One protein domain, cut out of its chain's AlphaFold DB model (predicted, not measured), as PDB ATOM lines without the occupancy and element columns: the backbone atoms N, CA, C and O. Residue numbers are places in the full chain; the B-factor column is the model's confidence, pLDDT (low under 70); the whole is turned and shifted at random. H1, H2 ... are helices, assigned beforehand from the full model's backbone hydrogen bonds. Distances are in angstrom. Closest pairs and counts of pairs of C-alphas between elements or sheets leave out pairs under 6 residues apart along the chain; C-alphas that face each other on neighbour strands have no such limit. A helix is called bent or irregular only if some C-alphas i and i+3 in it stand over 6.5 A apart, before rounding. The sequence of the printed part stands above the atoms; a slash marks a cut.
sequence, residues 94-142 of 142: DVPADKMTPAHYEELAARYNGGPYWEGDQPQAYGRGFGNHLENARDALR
ATOM      1  N   ASP A  94      14.283   3.414  30.672       97.25
ATOM      2  CA  ASP A  94      13.308   4.074  29.792       97.25
ATOM      3  C   ASP A  94      12.345   5.030  30.514       97.25
ATOM      4  O   ASP A  94      11.527   5.698  29.880       97.25
ATOM      5  N   VAL A  95      12.424   5.141  31.843       97.62
ATOM      6  CA  VAL A  95      11.563   6.056  32.604       97.62
ATOM      7  C   VAL A  95      12.065   7.493  32.426       97.62
ATOM      8  O   VAL A  95      13.225   7.765  32.740       97.62
ATOM      9  N   PRO A  96      11.244   8.449  31.954       95.50
ATOM     10  CA  PRO A  96      11.649   9.853  31.891       95.50
ATOM     11  C   PRO A  96      12.014  10.399  33.277       95.50
ATOM     12  O   PRO A  96      11.395  10.025  34.273       95.50
ATOM     13  N   ALA A  97      12.997  11.302  33.359       89.50
ATOM     14  CA  ALA A  97      13.479  11.828  34.643       89.50
ATOM     15  C   ALA A  97      12.358  12.491  35.473       89.50
ATOM     16  O   ALA A  97      12.261  12.269  36.676       89.50
ATOM     17  N   ASP A  98      11.433  13.210  34.831       93.38
ATOM     18  CA  ASP A  98      10.269  13.834  35.482       93.38
ATOM     19  C   ASP A  98       9.196  12.829  35.945       93.38
ATOM     20  O   ASP A  98       8.236  13.208  36.621       93.38
ATOM     21  N   LYS A  99       9.338  11.550  35.578       97.00
ATOM     22  CA  LYS A  99       8.462  10.435  35.968       97.00
ATOM     23  C   LYS A  99       9.141   9.444  36.907       97.00
ATOM     24  O   LYS A  99       8.510   8.463  37.302       97.00
ATOM     25  N   MET A 100      10.405   9.667  37.263       96.06
ATOM     26  CA  MET A 100      11.098   8.806  38.211       96.06
ATOM     27  C   MET A 100      10.440   8.869  39.589       96.06
ATOM     28  O   MET A 100      10.057   9.932  40.079       96.06
ATOM     29  N   THR A 101      10.304   7.700  40.209       95.94
ATOM     30  CA  THR A 101       9.764   7.569  41.559       95.94
ATOM     31  C   THR A 101      10.857   7.854  42.593       95.94
ATOM     32  O   THR A 101      12.041   7.764  42.258       95.94
ATOM     33  N   PRO A 102      10.501   8.137  43.861       93.31
ATOM     34  CA  PRO A 102      11.480   8.229  44.944       93.31
ATOM     35  C   PRO A 102      12.420   7.017  45.006       93.31
ATOM     36  O   PRO A 102      13.628   7.200  45.085       93.31
ATOM     37  N   ALA A 103      11.893   5.799  44.837       95.25
ATOM     38  CA  ALA A 103      12.694   4.575  44.830       95.25
ATOM     39  C   ALA A 103      13.747   4.550  43.706       95.25
ATOM     40  O   ALA A 103      14.871   4.117  43.934       95.25
ATOM     41  N   HIS A 104      13.430   5.068  42.512       96.88
ATOM     42  CA  HIS A 104      14.424   5.168  41.436       96.88
ATOM     43  C   HIS A 104      15.567   6.127  41.805       96.88
ATOM     44  O   HIS A 104      16.722   5.872  41.469       96.88
ATOM     45  N   TYR A 105      15.262   7.231  42.495       94.06
ATOM     46  CA  TYR A 105      16.288   8.166  42.959       94.06
ATOM     47  C   TYR A 105      17.147   7.578  44.081       94.06
ATOM     48  O   TYR A 105      18.361   7.756  44.061       94.06
ATOM     49  N   GLU A 106      16.539   6.848  45.019       95.19
ATOM     50  CA  GLU A 106      17.264   6.132  46.075       95.19
ATOM     51  C   GLU A 106      18.230   5.100  45.482       95.19
ATOM     52  O   GLU A 106      19.389   5.036  45.896       95.19
ATOM     53  N   GLU A 107      17.794   4.341  44.470       96.50
ATOM     54  CA  GLU A 107      18.659   3.388  43.774       96.50
ATOM     55  C   GLU A 107      19.811   4.090  43.044       96.50
ATOM     56  O   GLU A 107      20.961   3.675  43.189       96.50
ATOM     57  N   LEU A 108      19.546   5.176  42.304       95.56
ATOM     58  CA  LEU A 108      20.622   5.942  41.666       95.56
ATOM     59  C   LEU A 108      21.618   6.489  42.688       95.56
ATOM     60  O   LEU A 108      22.821   6.419  42.452       95.56
ATOM     61  N   ALA A 109      21.147   7.000  43.826       93.38
ATOM     62  CA  ALA A 109      22.013   7.486  44.893       93.38
ATOM     63  C   ALA A 109      22.863   6.355  45.501       93.38
ATOM     64  O   ALA A 109      24.060   6.540  45.728       93.38
ATOM     65  N   ALA A 110      22.281   5.168  45.703       95.25
ATOM     66  CA  ALA A 110      23.015   3.988  46.157       95.25
ATOM     67  C   ALA A 110      24.072   3.544  45.133       95.25
ATOM     68  O   ALA A 110      25.220   3.308  45.505       95.25
ATOM     69  N   ARG A 111      23.726   3.487  43.840       95.19
ATOM     70  CA  ARG A 111      24.658   3.160  42.743       95.19
ATOM     71  C   ARG A 111      25.796   4.165  42.636       95.19
ATOM     72  O   ARG A 111      26.955   3.774  42.521       95.19
ATOM     73  N   TYR A 112      25.474   5.449  42.741       90.31
ATOM     74  CA  TYR A 112      26.446   6.533  42.696       90.31
ATOM     75  C   TYR A 112      27.477   6.414  43.826       90.31
ATOM     76  O   TYR A 112      28.673   6.540  43.578       90.31
ATOM     77  N   ASN A 113      27.026   6.128  45.052       87.81
ATOM     78  CA  ASN A 113      27.897   6.030  46.223       87.81
ATOM     79  C   ASN A 113      28.629   4.681  46.338       87.81
ATOM     80  O   ASN A 113      29.780   4.640  46.764       87.81
ATOM     81  N   GLY A 114      27.963   3.580  45.988       87.25
ATOM     82  CA  GLY A 114      28.458   2.220  46.207       87.25
ATOM     83  C   GLY A 114      29.159   1.579  45.015       87.25
ATOM     84  O   GLY A 114      29.823   0.554  45.188       87.25
ATOM     85  N   GLY A 115      29.008   2.138  43.810       88.44
ATOM     86  CA  GLY A 115      29.562   1.560  42.587       88.44
ATOM     87  C   GLY A 115      29.162   0.082  42.428       88.44
ATOM     88  O   GLY A 115      27.995  -0.254  42.626       88.44
ATOM     89  N   PRO A 116      30.103  -0.834  42.130       87.44
ATOM     90  CA  PRO A 116      29.815  -2.270  42.019       87.44
ATOM     91  C   PRO A 116      29.216  -2.926  43.276       87.44
ATOM     92  O   PRO A 116      28.662  -4.015  43.183       87.44
ATOM     93  N   TYR A 117      29.317  -2.285  44.443       91.31
ATOM     94  CA  TYR A 117      28.843  -2.809  45.729       91.31
ATOM     95  C   TYR A 117      27.555  -2.128  46.211       91.31
ATOM     96  O   TYR A 117      27.229  -2.191  47.396       91.31
ATOM     97  N   TRP A 118      26.826  -1.454  45.317       93.88
ATOM     98  CA  TRP A 118      25.655  -0.636  45.651       93.88
ATOM     99  C   TRP A 118      24.497  -1.392  46.318       93.88
ATOM    100  O   TRP A 118      23.664  -0.779  46.982       93.88
ATOM    101  N   GLU A 119      24.443  -2.713  46.173       94.75
ATOM    102  CA  GLU A 119      23.455  -3.564  46.846       94.75
ATOM    103  C   GLU A 119      23.765  -3.769  48.339       94.75
ATOM    104  O   GLU A 119      22.918  -4.247  49.090       94.75
ATOM    105  N   GLY A 120      24.968  -3.402  48.793       95.19
ATOM    106  CA  GLY A 120      25.365  -3.507  50.193       95.19
ATOM    107  C   GLY A 120      24.611  -2.545  51.117       95.19
ATOM    108  O   GLY A 120      24.120  -1.492  50.705       95.19
ATOM    109  N   ASP A 121      24.587  -2.874  52.411       95.75
ATOM    110  CA  ASP A 121      23.818  -2.132  53.420       95.75
ATOM    111  C   ASP A 121      24.153  -0.635  53.474       95.75
ATOM    112  O   ASP A 121      23.257   0.198  53.626       95.75
ATOM    113  N   GLN A 122      25.437  -0.282  53.347       93.12
ATOM    114  CA  GLN A 122      25.899   1.102  53.450       93.12
ATOM    115  C   GLN A 122      25.450   1.961  52.251       93.12
ATOM    116  O   GLN A 122      24.804   2.984  52.491       93.12
ATOM    117  N   PRO A 123      25.705   1.581  50.984       92.81
ATOM    118  CA  PRO A 123      25.171   2.321  49.840       92.81
ATOM    119  C   PRO A 123      23.642   2.392  49.824       92.81
ATOM    120  O   PRO A 123      23.081   3.441  49.520       92.81
ATOM    121  N   GLN A 124      22.952   1.325  50.229       96.38
ATOM    122  CA  GLN A 124      21.493   1.336  50.364       96.38
ATOM    123  C   GLN A 124      21.016   2.318  51.446       96.38
ATOM    124  O   GLN A 124      20.010   3.006  51.270       96.38
ATOM    125  N   ALA A 125      21.730   2.415  52.572       93.75
ATOM    126  CA  ALA A 125      21.445   3.408  53.606       93.75
ATOM    127  C   ALA A 125      21.681   4.840  53.110       93.75
ATOM    128  O   ALA A 125      20.866   5.716  53.403       93.75
ATOM    129  N   TYR A 126      22.741   5.065  52.326       90.06
ATOM    130  CA  TYR A 126      22.966   6.336  51.640       90.06
ATOM    131  C   TYR A 126      21.807   6.658  50.687       90.06
ATOM    132  O   TYR A 126      21.245   7.749  50.760       90.06
ATOM    133  N   GLY A 127      21.394   5.683  49.871       92.25
ATOM    134  CA  GLY A 127      20.257   5.780  48.958       92.25
ATOM    135  C   GLY A 127      18.990   6.246  49.664       92.25
ATOM    136  O   GLY A 127      18.466   7.295  49.324       92.25
ATOM    137  N   ARG A 128      18.558   5.561  50.728       94.06
ATOM    138  CA  ARG A 128      17.377   5.960  51.525       94.06
ATOM    139  C   ARG A 128      17.508   7.334  52.190       94.06
ATOM    140  O   ARG A 128      16.505   7.967  52.509       94.06
ATOM    141  N   GLY A 129      18.736   7.777  52.454       90.25
ATOM    142  CA  GLY A 129      19.033   9.045  53.114       90.25
ATOM    143  C   GLY A 129      19.285  10.221  52.171       90.25
ATOM    144  O   GLY A 129      19.478  11.334  52.658       90.25
ATOM    145  N   PHE A 130      19.286  10.015  50.849       83.12
ATOM    146  CA  PHE A 130      19.757  11.023  49.889       83.12
ATOM    147  C   PHE A 130      18.968  12.344  49.961       83.12
ATOM    148  O   PHE A 130      19.521  13.425  49.765       83.12
ATOM    149  N   GLY A 131      17.674  12.267  50.289       82.12
ATOM    150  CA  GLY A 131      16.781  13.421  50.390       82.12
ATOM    151  C   GLY A 131      16.898  14.210  51.698       82.12
ATOM    152  O   GLY A 131      16.388  15.327  51.768       82.12
ATOM    153  N   ASN A 132      17.581  13.683  52.721       85.12
ATOM    154  CA  ASN A 132      17.590  14.259  54.075       85.12
ATOM    155  C   ASN A 132      18.173  15.679  54.137       85.12
ATOM    156  O   ASN A 132      17.867  16.435  55.056       85.12
ATOM    157  N   HIS A 133      19.013  16.045  53.170       76.88
ATOM    158  CA  HIS A 133      19.648  17.361  53.099       76.88
ATOM    159  C   HIS A 133      19.102  18.235  51.965       76.88
ATOM    160  O   HIS A 133      19.616  19.329  51.743       76.88
ATOM    161  N   LEU A 134      18.059  17.791  51.257       79.56
ATOM    162  CA  LEU A 134      17.532  18.506  50.095       79.56
ATOM    163  C   LEU A 134      16.927  19.864  50.471       79.56
ATOM    164  O   LEU A 134      17.101  20.832  49.735       79.56
ATOM    165  N   GLU A 135      16.230  19.953  51.604       78.56
ATOM    166  CA  GLU A 135      15.692  21.229  52.098       78.56
ATOM    167  C   GLU A 135      16.820  22.193  52.468       78.56
ATOM    168  O   GLU A 135      16.850  23.309  51.958       78.56
ATOM    169  N   ASN A 136      17.818  21.719  53.222       75.62
ATOM    170  CA  ASN A 136      18.999  22.513  53.567       75.62
ATOM    171  C   ASN A 136      19.736  23.016  52.315       75.62
ATOM    172  O   ASN A 136      20.140  24.174  52.261       75.62
ATOM    173  N   ALA A 137      19.890  22.164  51.298       73.31
ATOM    174  CA  ALA A 137      20.530  22.537  50.040       73.31
ATOM    175  C   ALA A 137      19.718  23.590  49.271       73.31
ATOM    176  O   ALA A 137      20.292  24.515  48.706       73.31
ATOM    177  N   ARG A 138      18.382  23.485  49.264       75.62
ATOM    178  CA  ARG A 138      17.500  24.488  48.644       75.62
ATOM    179  C   ARG A 138      17.561  25.827  49.366       75.62
ATOM    180  O   ARG A 138      17.577  26.857  48.701       75.62
ATOM    181  N   ASP A 139      17.587  25.814  50.694       76.44
ATOM    182  CA  ASP A 139      17.669  27.035  51.495       76.44
ATOM    183  C   ASP A 139      19.028  27.722  51.357       76.44
ATOM    184  O   ASP A 139      19.078  28.944  51.286       76.44
ATOM    185  N   ALA A 140      20.114  26.960  51.220       69.25
ATOM    186  CA  ALA A 140      21.446  27.508  50.964       69.25
ATOM    187  C   ALA A 140      21.595  28.181  49.580       69.25
ATOM    188  O   ALA A 140      22.558  28.914  49.365       69.25
ATOM    189  N   LEU A 141      20.674  27.925  48.642       64.56
ATOM    190  CA  LEU A 141      20.655  28.508  47.291       64.56
ATOM    191  C   LEU A 141      19.705  29.714  47.151       64.56
ATOM    192  O   LEU A 141      19.593  30.259  46.051       64.56
ATOM    193  N   ARG A 142      18.991  30.098  48.216       69.62
ATOM    194  CA  ARG A 142      18.118  31.285  48.263       69.62
ATOM    195  C   ARG A 142      18.884  32.520  48.720       69.62
ATOM    196  O   ARG A 142      18.546  33.605  48.197       69.62
TER     197      ARG A 142
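This is residues 94 to 142 of the 142 residues of an uncharacterized protein of Streptomyces sp. Termitarium-T10T-6 (UniProt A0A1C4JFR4). A short helical hairpin of H1 and arm H2a makes the body, and arm H2b of the bent helix H2 leads away, residues 132 to 142 sticking out. The printed part has 49 residues, two named helices, H1 then H2, and no named strand: all helix. It is loose, radius of gyration of the C-alphas 12.2 A, and flat, spanning 36 by 26 by 13 A.

Start at H1, residues 102 to 117, irregular, with C-alphas 113 and 116 9.5 A apart. A tight link leads to H2, residues 121 to 140, assigned as one helix by its hydrogen bonds but bent: C-alphas 128 and 131 are 7.6 A apart. Its arms H2a, residues 121 to 128, and H2b, residues 131 to 140, stand at a steep tilt of 50 degrees. H2b is irregular, with C-alphas 132 and 135 7.5 A apart. H1 and H2a, a hairpin, touch, the closest C-alphas being those of Glu 106 and Gly 127, 4.2 A; they run opposite ways at a shallow tilt of 30 degrees. H1 and H2b are only just apart, closest C-alphas 8.5 A. Every O i to N i+4 pair is within hydrogen-bond range in H2a, 10 of 12 in H1 and 4 of 6 in H2b.

Find C-alpha 102 at (11.480, 8.229, 44.944); H1 runs 20.6 A from there. H2a measures 10.5 A; H2b measures 14.9 A, ending at C-alpha 140, (21.446, 27.508, 50.964).

The C-alphas farthest apart, of Pro 116 and Arg 142, are 36.1 A apart. The printed part has no cut and no long link between its helices; pLDDT is under 70 at residues 140 to 142.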